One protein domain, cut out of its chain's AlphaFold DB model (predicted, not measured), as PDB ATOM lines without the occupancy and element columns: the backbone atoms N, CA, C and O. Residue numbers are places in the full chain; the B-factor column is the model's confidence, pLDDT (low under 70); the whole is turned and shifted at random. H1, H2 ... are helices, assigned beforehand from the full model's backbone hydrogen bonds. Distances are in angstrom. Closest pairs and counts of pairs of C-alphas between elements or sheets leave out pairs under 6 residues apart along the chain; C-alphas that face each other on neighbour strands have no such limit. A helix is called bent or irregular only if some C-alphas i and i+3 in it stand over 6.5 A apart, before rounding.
ATOM      1  N   GLN A 258      90.973  37.325  49.058       85.88
ATOM      2  CA  GLN A 258      90.015  36.462  49.743       85.88
ATOM      3  C   GLN A 258      89.093  37.270  50.666       85.88
ATOM      4  O   GLN A 258      87.879  37.046  50.658       85.88
ATOM      5  N   GLU A 259      89.632  38.242  51.405       87.88
ATOM      6  CA  GLU A 259      88.842  39.120  52.267       87.88
ATOM      7  C   GLU A 259      87.867  39.974  51.449       87.88
ATOM      8  O   GLU A 259      86.676  40.033  51.767       87.88
ATOM      9  N   LYS A 260      88.319  40.543  50.327       93.12
ATOM     10  CA  LYS A 260      87.464  41.311  49.414       93.12
ATOM     11  C   LYS A 260      86.324  40.468  48.835       93.12
ATOM     12  O   LYS A 260      85.167  40.891  48.872       93.12
ATOM     13  N   ASN A 261      86.622  39.255  48.365       86.69
ATOM     14  CA  ASN A 261      85.607  38.323  47.861       86.69
ATOM     15  C   ASN A 261      84.597  37.937  48.955       86.69
ATOM     16  O   ASN A 261      83.395  37.820  48.698       86.69
ATOM     17  N   HIS A 262      85.067  37.750  50.188       86.19
ATOM     18  CA  HIS A 262      84.209  37.461  51.331       86.19
ATOM     19  C   HIS A 262      83.291  38.648  51.666       86.19
ATOM     20  O   HIS A 262      82.084  38.461  51.838       86.19
ATOM     21  N   GLN A 263      83.817  39.877  51.676       90.94
ATOM     22  CA  GLN A 263      83.030  41.095  51.887       90.94
ATOM     23  C   GLN A 263      81.955  41.280  50.804       90.94
ATOM     24  O   GLN A 263      80.808  41.605  51.124       90.94
ATOM     25  N   GLU A 264      82.273  41.012  49.536       93.19
ATOM     26  CA  GLU A 264      81.305  41.090  48.436       93.19
ATOM     27  C   GLU A 264      80.173  40.062  48.593       93.19
ATOM     28  O   GLU A 264      78.992  40.405  48.474       93.19
ATOM     29  N   ARG A 265      80.506  38.815  48.958       88.38
ATOM     30  CA  ARG A 265      79.511  37.767  49.254       88.38
ATOM     31  C   ARG A 265      78.603  38.163  50.418       88.38
ATOM     32  O   ARG A 265      77.386  37.993  50.323       88.38
ATOM     33  N   LEU A 266      79.160  38.737  51.484       85.19
ATOM     34  CA  LEU A 266      78.376  39.241  52.614       85.19
ATOM     35  C   LEU A 266      77.452  40.391  52.207       85.19
ATOM     36  O   LEU A 266      76.300  40.422  52.638       85.19
ATOM     37  N   ASN A 267      77.910  41.311  51.359       91.62
ATOM     38  CA  ASN A 267      77.084  42.415  50.866       91.62
ATOM     39  C   ASN A 267      75.936  41.913  49.986       91.62
ATOM     40  O   ASN A 267      74.798  42.353  50.158       91.62
ATOM     41  N   LYS A 268      76.192  40.926  49.121       91.56
ATOM     42  CA  LYS A 268      75.150  40.268  48.322       91.56
ATOM     43  C   LYS A 268      74.124  39.558  49.206       91.56
ATOM     44  O   LYS A 268      72.923  39.722  48.998       91.56
ATOM     45  N   LEU A 269      74.577  38.835  50.234       85.94
ATOM     46  CA  LEU A 269      73.692  38.190  51.208       85.94
ATOM     47  C   LEU A 269      72.845  39.216  51.964       85.94
ATOM     48  O   LEU A 269      71.632  39.042  52.042       85.94
ATOM     49  N   ARG A 270      73.447  40.309  52.448       89.38
ATOM     50  CA  ARG A 270      72.733  41.409  53.120       89.38
ATOM     51  C   ARG A 270      71.692  42.062  52.214       89.38
ATOM     52  O   ARG A 270      70.596  42.332  52.688       89.38
ATOM     53  N   ALA A 271      72.009  42.269  50.935       91.25
ATOM     54  CA  ALA A 271      71.078  42.830  49.956       91.25
ATOM     55  C   ALA A 271      69.906  41.882  49.641       91.25
ATOM     56  O   ALA A 271      68.796  42.342  49.397       91.25
ATOM     57  N   SER A 272      70.141  40.566  49.669       90.75
ATOM     58  CA  SER A 272      69.111  39.545  49.412       90.75
ATOM     59  C   SER A 272      68.311  39.108  50.649       90.75
ATOM     60  O   SER A 272      67.292  38.432  50.517       90.75
ATOM     61  N   ALA A 273      68.766  39.452  51.857       91.44
ATOM     62  CA  ALA A 273      68.169  38.990  53.105       91.44
ATOM     63  C   ALA A 273      66.885  39.759  53.454       91.44
ATOM     64  O   ALA A 273      66.841  40.986  53.407       91.44
ATOM     65  N   SER A 274      65.854  39.036  53.902       92.75
ATOM     66  CA  SER A 274      64.629  39.638  54.449       92.75
ATOM     67  C   SER A 274      64.937  40.521  55.670       92.75
ATOM     68  O   SER A 274      65.844  40.242  56.458       92.75
ATOM     69  N   SER A 275      64.142  41.572  55.896       88.38
ATOM     70  CA  SER A 275      64.266  42.433  57.084       88.38
ATOM     71  C   SER A 275      64.147  41.637  58.394       88.38
ATOM     72  O   SER A 275      64.813  41.948  59.386       88.38
ATOM     73  N   GLN A 276      63.365  40.552  58.395       86.31
ATOM     74  CA  GLN A 276      63.264  39.628  59.522       86.31
ATOM     75  C   GLN A 276      64.562  38.834  59.730       86.31
ATOM     76  O   GLN A 276      65.008  38.678  60.870       86.31
ATOM     77  N   THR A 277      65.182  38.363  58.647       85.25
ATOM     78  CA  THR A 277      66.494  37.693  58.629       85.25
ATOM     79  C   THR A 277      67.571  38.622  59.187       85.25
ATOM     80  O   THR A 277      68.309  38.222  60.083       85.25
ATOM     81  N   LEU A 278      67.597  39.889  58.756       87.31
ATOM     82  CA  LEU A 278      68.521  40.907  59.266       87.31
ATOM     83  C   LEU A 278      68.307  41.190  60.759       87.31
ATOM     84  O   LEU A 278      69.272  41.261  61.518       87.31
ATOM     85  N   ARG A 279      67.051  41.284  61.221       86.56
ATOM     86  CA  ARG A 279      66.740  41.459  62.651       86.56
ATOM     87  C   ARG A 279      67.216  40.268  63.485       86.56
ATOM     88  O   ARG A 279      67.807  40.471  64.542       86.56
ATOM     89  N   LYS A 280      66.993  39.036  63.017       86.06
ATOM     90  CA  LYS A 280      67.474  37.813  63.685       86.06
ATOM     91  C   LYS A 280      69.000  37.744  63.706       86.06
ATOM     92  O   LYS A 280      69.564  37.418  64.748       86.06
ATOM     93  N   ALA A 281      69.654  38.088  62.597       86.00
ATOM     94  CA  ALA A 281      71.108  38.145  62.504       86.00
ATOM     95  C   ALA A 281      71.684  39.169  63.489       86.00
ATOM     96  O   ALA A 281      72.604  38.836  64.227       86.00
ATOM     97  N   LYS A 282      71.084  40.365  63.594       88.56
ATOM     98  CA  LYS A 282      71.485  41.390  64.570       88.56
ATOM     99  C   LYS A 282      71.350  40.899  66.014       88.56
ATOM    100  O   LYS A 282      72.288  41.042  66.784       88.56
ATOM    101  N   ILE A 283      70.219  40.280  66.367       85.81
ATOM    102  CA  ILE A 283      70.000  39.720  67.715       85.81
ATOM    103  C   ILE A 283      71.014  38.610  68.019       85.81
ATOM    104  O   ILE A 283      71.560  38.552  69.115       85.81
ATOM    105  N   THR A 284      71.278  37.731  67.053       84.88
ATOM    106  CA  THR A 284      72.216  36.612  67.231       84.88
ATOM    107  C   THR A 284      73.655  37.109  67.342       84.88
ATOM    108  O   THR A 284      74.395  36.632  68.195       84.88
ATOM    109  N   SER A 285      74.033  38.098  66.529       90.56
ATOM    110  CA  SER A 285      75.333  38.769  66.595       90.56
ATOM    111  C   SER A 285      75.552  39.422  67.954       90.56
ATOM    112  O   SER A 285      76.594  39.208  68.553       90.56
ATOM    113  N   ASP A 286      74.564  40.161  68.463       91.62
ATOM    114  CA  ASP A 286      74.632  40.814  69.774       91.62
ATOM    115  C   ASP A 286      74.760  39.794  70.922       91.62
ATOM    116  O   ASP A 286      75.592  39.940  71.814       91.62
ATOM    117  N   GLN A 287      74.007  38.691  70.862       89.44
ATOM    118  CA  GLN A 287      74.114  37.598  71.838       89.44
ATOM    119  C   GLN A 287      75.478  36.900  71.804       89.44
ATOM    120  O   GLN A 287      76.033  36.583  72.854       89.44
ATOM    121  N   LEU A 288      76.021  36.637  70.613       87.94
ATOM    122  CA  LEU A 288      77.348  36.041  70.475       87.94
ATOM    123  C   LEU A 288      78.429  37.007  70.948       87.94
ATOM    124  O   LEU A 288      79.296  36.592  71.708       87.94
ATOM    125  N   GLN A 289      78.342  38.281  70.571       94.06
ATOM    126  CA  GLN A 289      79.282  39.316  70.986       94.06
ATOM    127  C   GLN A 289      79.335  39.443  72.511       94.06
ATOM    128  O   GLN A 289      80.422  39.402  73.073       94.06
ATOM    129  N   ARG A 290      78.180  39.500  73.189       94.00
ATOM    130  CA  ARG A 290      78.121  39.520  74.660       94.00
ATOM    131  C   ARG A 290      78.697  38.256  75.297       94.00
ATOM    132  O   ARG A 290      79.331  38.326  76.337       94.00
ATOM    133  N   ARG A 291      78.519  37.083  74.685       90.62
ATOM    134  CA  ARG A 291      79.106  35.838  75.210       90.62
ATOM    135  C   ARG A 291      80.618  35.782  75.028       90.62
ATOM    136  O   ARG A 291      81.308  35.374  75.955       90.62
ATOM    137  N   TYR A 292      81.118  36.166  73.855       92.44
ATOM    138  CA  TYR A 292      82.553  36.177  73.582       92.44
ATOM    139  C   TYR A 292      83.271  37.235  74.410       92.44
ATOM    140  O   TYR A 292      84.313  36.917  74.964       92.44
ATOM    141  N   SER A 293      82.676  38.414  74.618       95.62
ATOM    142  CA  SER A 293      83.280  39.433  75.480       95.62
ATOM    143  C   SER A 293      83.419  38.970  76.932       95.62
ATOM    144  O   SER A 293      84.388  39.324  77.587       95.62
ATOM    145  N   LEU A 294      82.502  38.142  77.447       94.12
ATOM    146  CA  LEU A 294      82.637  37.548  78.785       94.12
ATOM    147  C   LEU A 294      83.753  36.500  78.849       94.12
ATOM    148  O   LEU A 294      84.453  36.421  79.857       94.12
ATOM    149  N   VAL A 295      83.924  35.707  77.787       92.62
ATOM    150  CA  VAL A 295      85.016  34.728  77.681       92.62
ATOM    151  C   VAL A 295      86.360  35.448  77.574       92.62
ATOM    152  O   VAL A 295      87.256  35.156  78.360       92.62
ATOM    153  N   GLU A 296      86.487  36.420  76.670       94.12
ATOM    154  CA  GLU A 296      87.688  37.252  76.518       94.12
ATOM    155  C   GLU A 296      88.026  37.959  77.827       94.12
ATOM    156  O   GLU A 296      89.143  37.838  78.315       94.12
ATOM    157  N   ARG A 297      87.034  38.569  78.483       94.94
ATOM    158  CA  ARG A 297      87.217  39.213  79.785       94.94
ATOM    159  C   ARG A 297      87.694  38.239  80.864       94.94
ATOM    160  O   ARG A 297      88.532  38.614  81.674       94.94
ATOM    161  N   SER A 298      87.199  36.998  80.892       92.06
ATOM    162  CA  SER A 298      87.707  35.992  81.843       92.06
ATOM    163  C   SER A 298      89.179  35.646  81.592       92.06
ATOM    164  O   SER A 298      89.945  35.503  82.539       92.06
ATOM    165  N   ILE A 299      89.595  35.604  80.321       91.56
ATOM    166  CA  ILE A 299      90.986  35.346  79.935       91.56
ATOM    167  C   ILE A 299      91.875  36.549  80.288       91.56
ATOM    168  O   ILE A 299      92.950  36.368  80.852       91.56
ATOM    169  N   GLU A 300      91.418  37.774  80.015       93.81
ATOM    170  CA  GLU A 300      92.160  39.011  80.290       93.81
ATOM    171  C   GLU A 300      92.369  39.269  81.787       93.81
ATOM    172  O   GLU A 300      93.439  39.729  82.184       93.81
ATOM    173  N   LEU A 301      91.377  38.964  82.635       92.00
ATOM    174  CA  LEU A 301      91.500  39.130  84.089       92.00
ATOM    175  C   LEU A 301      92.340  38.033  84.767       92.00
ATOM    176  O   LEU A 301      92.532  38.096  85.981       92.00
ATOM    177  N   GLY A 302      92.817  37.025  84.025       89.00
ATOM    178  CA  GLY A 302      93.529  35.877  84.595       89.00
ATOM    179  C   GLY A 302      92.674  35.051  85.563       89.00
ATOM    180  O   GLY A 302      93.216  34.298  86.373       89.00
ATOM    181  N   SER A 303      91.345  35.202  85.517       89.12
ATOM    182  CA  SER A 303      90.425  34.354  86.268       89.12
ATOM    183  C   SER A 303      90.348  32.971  85.607       89.12
ATOM    184  O   SER A 303      90.689  32.827  84.427       89.12
ATOM    185  N   PRO A 304      89.951  31.913  86.341       90.38
ATOM    186  CA  PRO A 304      89.791  30.593  85.742       90.38
ATOM    187  C   PRO A 304      88.879  30.679  84.506       90.38
ATOM    188  O   PRO A 304      87.849  31.361  84.553       90.38
ATOM    189  N   PRO A 305      89.246  30.012  83.393       90.81
ATOM    190  CA  PRO A 305      88.525  30.139  82.134       90.81
ATOM    191  C   PRO A 305      87.058  29.765  82.333       90.81
ATOM    192  O   PRO A 305      86.747  28.741  82.947       90.81
ATOM    193  N   LEU A 306      86.149  30.593  81.807       94.00
ATOM    194  CA  LEU A 306      84.708  30.420  81.978       94.00
ATOM    195  C   LEU A 306      84.257  29.001  81.585       94.00
ATOM    196  O   LEU A 306      84.139  28.661  80.403       94.00
ATOM    197  N   ASN A 307      83.917  28.183  82.582       94.50
ATOM    198  CA  ASN A 307      83.432  26.831  82.347       94.50
ATOM    199  C   ASN A 307      81.944  26.847  81.957       94.50
ATOM    200  O   ASN A 307      81.037  26.879  82.792       94.50
ATOM    201  N   ILE A 308      81.671  26.775  80.652       92.88
ATOM    202  CA  ILE A 308      80.306  26.761  80.093       92.88
ATOM    203  C   ILE A 308      79.478  25.586  80.654       92.88
ATOM    204  O   ILE A 308      78.258  25.699  80.821       92.88
ATOM    205  N   ALA A 309      80.118  24.458  80.983       94.00
ATOM    206  CA  ALA A 309      79.429  23.322  81.583       94.00
ATOM    207  C   ALA A 309      78.953  23.641  83.008       94.00
ATOM    208  O   ALA A 309      77.830  23.272  83.362       94.00
ATOM    209  N   GLU A 310      79.736  24.372  83.800       95.56
ATOM    210  CA  GLU A 310      79.321  24.837  85.129       95.56
ATOM    211  C   GLU A 310      78.188  25.849  85.046       95.56
ATOM    212  O   GLU A 310      77.194  25.677  85.748       95.56
ATOM    213  N   ALA A 311      78.253  26.809  84.119       95.50
ATOM    214  CA  ALA A 311      77.153  27.743  83.878       95.50
ATOM    215  C   ALA A 311      75.843  27.001  83.540       95.50
ATOM    216  O   ALA A 311      74.766  27.347  84.031       95.50
ATOM    217  N   SER A 312      75.924  25.914  82.757       95.12
ATOM    218  CA  SER A 312      74.765  25.067  82.440       95.12
ATOM    219  C   SER A 312      74.215  24.296  83.640       95.12
ATOM    220  O   SER A 312      72.993  24.176  83.788       95.12
ATOM    221  N   ARG A 313      75.093  23.803  84.523       95.38
ATOM    222  CA  ARG A 313      74.707  23.120  85.766       95.38
ATOM    223  C   ARG A 313      74.082  24.112  86.739       95.38
ATOM    224  O   ARG A 313      72.985  23.851  87.220       95.38
ATOM    225  N   TRP A 314      74.715  25.266  86.941       95.81
ATOM    226  CA  TRP A 314      74.217  26.363  87.768       95.81
ATOM    227  C   TRP A 314      72.829  26.820  87.327       95.81
ATOM    228  O   TRP A 314      71.929  26.892  88.160       95.81
ATOM    229  N   HIS A 315      72.611  27.033  86.023       95.31
ATOM    230  CA  HIS A 315      71.291  27.366  85.485       95.31
ATOM    231  C   HIS A 315      70.272  26.248  85.754       95.31
ATOM    232  O   HIS A 315      69.136  26.520  86.139       95.31
ATOM    233  N   GLY A 316      70.681  24.983  85.595       93.00
ATOM    234  CA  GLY A 316      69.857  23.813  85.897       93.00
ATOM    235  C   GLY A 316      69.448  23.681  87.369       93.00
ATOM    236  O   GLY A 316      68.403  23.087  87.628       93.00
ATOM    237  N   TYR A 317      70.230  24.246  88.296       95.62
ATOM    238  CA  TYR A 317      69.928  24.296  89.732       95.62
ATOM    239  C   TYR A 317      69.048  25.483  90.143       95.62
ATOM    240  O   TYR A 317      68.479  25.462  91.232       95.62
ATOM    241  N   GLN A 318      68.896  26.506  89.294       95.31
ATOM    242  CA  GLN A 318      68.001  27.624  89.596       95.31
ATOM    243  C   GLN A 318      66.540  27.155  89.630       95.31
ATOM    244  O   GLN A 318      66.115  26.361  88.791       95.31
ATOM    245  N   GLY A 319      65.752  27.673  90.576       94.00
ATOM    246  CA  GLY A 319      64.320  27.372  90.655       94.00
ATOM    247  C   GLY A 319      63.564  27.776  89.382       94.00
ATOM    248  O   GLY A 319      63.954  28.721  88.691       94.00
ATOM    249  N   GLU A 320      62.451  27.094  89.083       91.62
ATOM    250  CA  GLU A 320      61.678  27.323  87.847       91.62
ATOM    251  C   GLU A 320      61.272  28.793  87.651       91.62
ATOM    252  O   GLU A 320      61.222  29.267  86.519       91.62
ATOM    253  N   ALA A 321      61.007  29.533  88.733       92.31
ATOM    254  CA  ALA A 321      60.660  30.951  88.663       92.31
ATOM    255  C   ALA A 321      61.800  31.803  88.076       92.31
ATOM    256  O   ALA A 321      61.562  32.610  87.177       92.31
ATOM    257  N   ARG A 322      63.042  31.571  88.522       92.50
ATOM    258  CA  ARG A 322      64.237  32.281  88.040       92.50
ATOM    259  C   ARG A 322      64.630  31.833  86.628       92.50
ATOM    260  O   ARG A 322      65.030  32.643  85.800       92.50
ATOM    261  N   GLN A 323      64.439  30.555  86.301       92.94
ATOM    262  CA  GLN A 323      64.601  30.085  84.920       92.94
ATOM    263  C   GLN A 323      63.601  30.770  83.976       92.94
ATOM    264  O   GLN A 323      63.994  31.285  82.931       92.94
ATOM    265  N   ARG A 324      62.320  30.855  84.363       90.12
ATOM    266  CA  ARG A 324      61.297  31.573  83.585       90.12
ATOM    267  C   ARG A 324      61.610  33.063  83.468       90.12
ATOM    268  O   ARG A 324      61.380  33.620  82.401       90.12
ATOM    269  N   SER A 325      62.156  33.709  84.502       93.62
ATOM    270  CA  SER A 325      62.546  35.123  84.406       93.62
ATOM    271  C   SER A 325      63.678  35.337  83.401       93.62
ATOM    272  O   SER A 325      63.598  36.275  82.616       93.62
ATOM    273  N   PHE A 326      64.674  34.445  83.339       92.69
ATOM    274  CA  PHE A 326      65.710  34.502  82.299       92.69
ATOM    275  C   PHE A 326      65.137  34.281  80.894       92.69
ATOM    276  O   PHE A 326      65.501  34.990  79.959       92.69
ATOM    277  N   GLU A 327      64.196  33.346  80.737       89.06
ATOM    278  CA  GLU A 327      63.520  33.107  79.456       89.06
ATOM    279  C   GLU A 327      62.626  34.275  79.008       89.06
ATOM    280  O   GLU A 327      62.445  34.473  77.804       89.06
ATOM    281  N   MET A 328      62.075  35.039  79.956       89.25
ATOM    282  CA  MET A 328      61.278  36.239  79.687       89.25
ATOM    283  C   MET A 328      62.153  37.461  79.395       89.25
ATOM    284  O   MET A 328      61.828  38.221  78.484       89.25
ATOM    285  N   ALA A 329      63.259  37.632  80.126       90.06
ATOM    286  CA  ALA A 329      64.202  38.736  79.943       90.06
ATOM    287  C   ALA A 329      64.941  38.642  78.601       90.06
ATOM    288  O   ALA A 329      65.107  39.644  77.907       90.06
ATOM    289  N   GLU A 330      65.317  37.430  78.187       86.81
ATOM    290  CA  GLU A 330      65.892  37.170  76.870       86.81
ATOM    291  C   GLU A 330      65.071  36.114  76.124       86.81
ATOM    292  O   GLU A 330      65.410  34.921  76.118       86.81
ATOM    293  N   PRO A 331      63.989  36.534  75.436       75.38
ATOM    294  CA  PRO A 331      63.170  35.625  74.661       75.38
ATOM    295  C   PRO A 331      64.046  34.906  73.639       75.38
ATOM    296  O   PRO A 331      64.581  35.529  72.716       75.38
ATOM    297  N   ARG A 332      64.138  33.573  73.753       74.56
ATOM    298  CA  ARG A 332      64.905  32.664  72.870       74.56
ATOM    299  C   ARG A 332      64.327  32.568  71.450       74.56
ATOM    300  O   ARG A 332      64.258  31.503  70.846       74.56
ATOM    301  N   THR A 333      63.845  33.682  70.916       68.44
ATOM    302  CA  THR A 333      63.257  33.844  69.589       68.44
ATOM    303  C   THR A 333      64.253  33.522  68.483       68.44
ATOM    304  O   THR A 333      63.847  32.913  67.498       68.44
ATOM    305  N   TRP A 334      65.543  33.805  68.688       66.31
ATOM    306  CA  TRP A 334      66.621  33.394  67.782       66.31
ATOM    307  C   TRP A 334      66.810  31.866  67.745       66.31
ATOM    308  O   TRP A 334      67.130  31.303  66.704       66.31
ATOM    309  N   LEU A 335      66.497  31.180  68.848       67.88
ATOM    310  CA  LEU A 335      66.631  29.730  68.998       67.88
ATOM    311  C   LEU A 335      65.388  28.933  68.573       67.88
ATOM    312  O   LEU A 335      65.435  27.705  68.513       67.88
ATOM    313  N   LYS A 336      64.264  29.605  68.279       66.25
ATOM    314  CA  LYS A 336      62.999  28.947  67.889       66.25
ATOM    315  C   LYS A 336      63.111  28.153  66.586       66.25
ATOM    316  O   LYS A 336      62.256  27.304  66.340       66.25
ATOM    317  N   HIS A 337      64.133  28.438  65.781       60.84
ATOM    318  CA  HIS A 337      64.393  27.769  64.512       60.84
ATOM    319  C   HIS A 337      65.107  26.424  64.690       60.84
ATOM    320  O   HIS A 337      64.903  25.532  63.876       60.84
ATOM    321  N   LEU A 338      65.828  26.201  65.801       58.34
ATOM    322  CA  LEU A 338      66.391  24.879  66.073       58.34
ATOM    323  C   LEU A 338      65.254  23.853  66.204       58.34
ATOM    324  O   LEU A 338      64.285  24.097  66.932       58.34
ATOM    325  N   PRO A 339      65.336  22.711  65.497       52.50
ATOM    326  CA  PRO A 339      64.232  21.773  65.384       52.50
ATOM    327  C   PRO A 339      63.768  21.328  66.773       52.50
ATOM    328  O   PRO A 339      64.456  20.580  67.467       52.50
TER     329      PRO A 339
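This is residues 258 to 339 of the 914 residues of an uncharacterized protein of Agaricus bisporus var. burnettii (strain JB137-S8 / ATCC MYA-4627 / FGSC 10392) (UniProt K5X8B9). Five helices make a loose, open zigzag: H1 and the long H2 form a V, meeting near the end of H1 and the start of H2, and from the far end of H2 the backbone folds back through H3, H4 and the short H5 toward the first part of H2. H2, H3 and H4 thus frame a triangle with an empty middle, while residues 258 to 268 of H1 stick out as a free arm. The printed part has 82 residues, with H1 to H5 in order along it and no named strand, and its class is all helix. It is only just loose, close to extended, with a radius of gyration of the C-alphas of 17.2 A and spans of 45 by 33 by 20 A.

Start with H1, residues 258 to 272, and pass the tight link of 2 residues to H2, residues 275 to 300. The two are close but not clearly touching; their closest C-alphas, those of Arg 270 and Leu 278, are 7.5 A apart. They run opposite ways at a steep tilt of 42 degrees. A short link of 7 residues leads on to H3, residues 308 to 317, which is apart from H2. After a tight link comes H4, residues 320 to 329, close to H3 but not clearly touching it; look at His 315 and Gln 323, whose C-alphas are the closest at 7.2 A. H3 and H4 run opposite ways at a steep tilt of 57 degrees. H4 is apart from H2. A tight link of 4 residues reaches H5, residues 334 to 337, which only just touches H2, with 3 pairs of C-alphas within 8 A, at residues 280 to 284 of H2 alone. The closest C-alphas there are those of Lys 280 and Trp 334, 6.1 A apart. In H1, H2, H3 and H4 every O i to N i+4 pair is within hydrogen-bond range; H5 is too short for such a pair, and its one O i to N i+3 pair is not within range.

Find C-alpha 258 at (90.015, 36.462, 49.743); from there H1 runs 21.1 A to residue 272. H2 begins at C-alpha 275, (64.266, 42.433, 57.084), and runs 36.4 A to C-alpha 300 at (92.160, 39.011, 80.290). H3 is 14.4 A long and H4 14.1 A. H5 is only just irregular, with C-alphas 334 and 337 6.9 A apart.

The two C-alphas farthest apart, those of Lys 260 and Gly 319, lie 49.3 A from each other. The printed part has no cut, and it has no long link. The mean pLDDT of the printed part is 88.2; confidence is low, under 70, at residues 333 to 339.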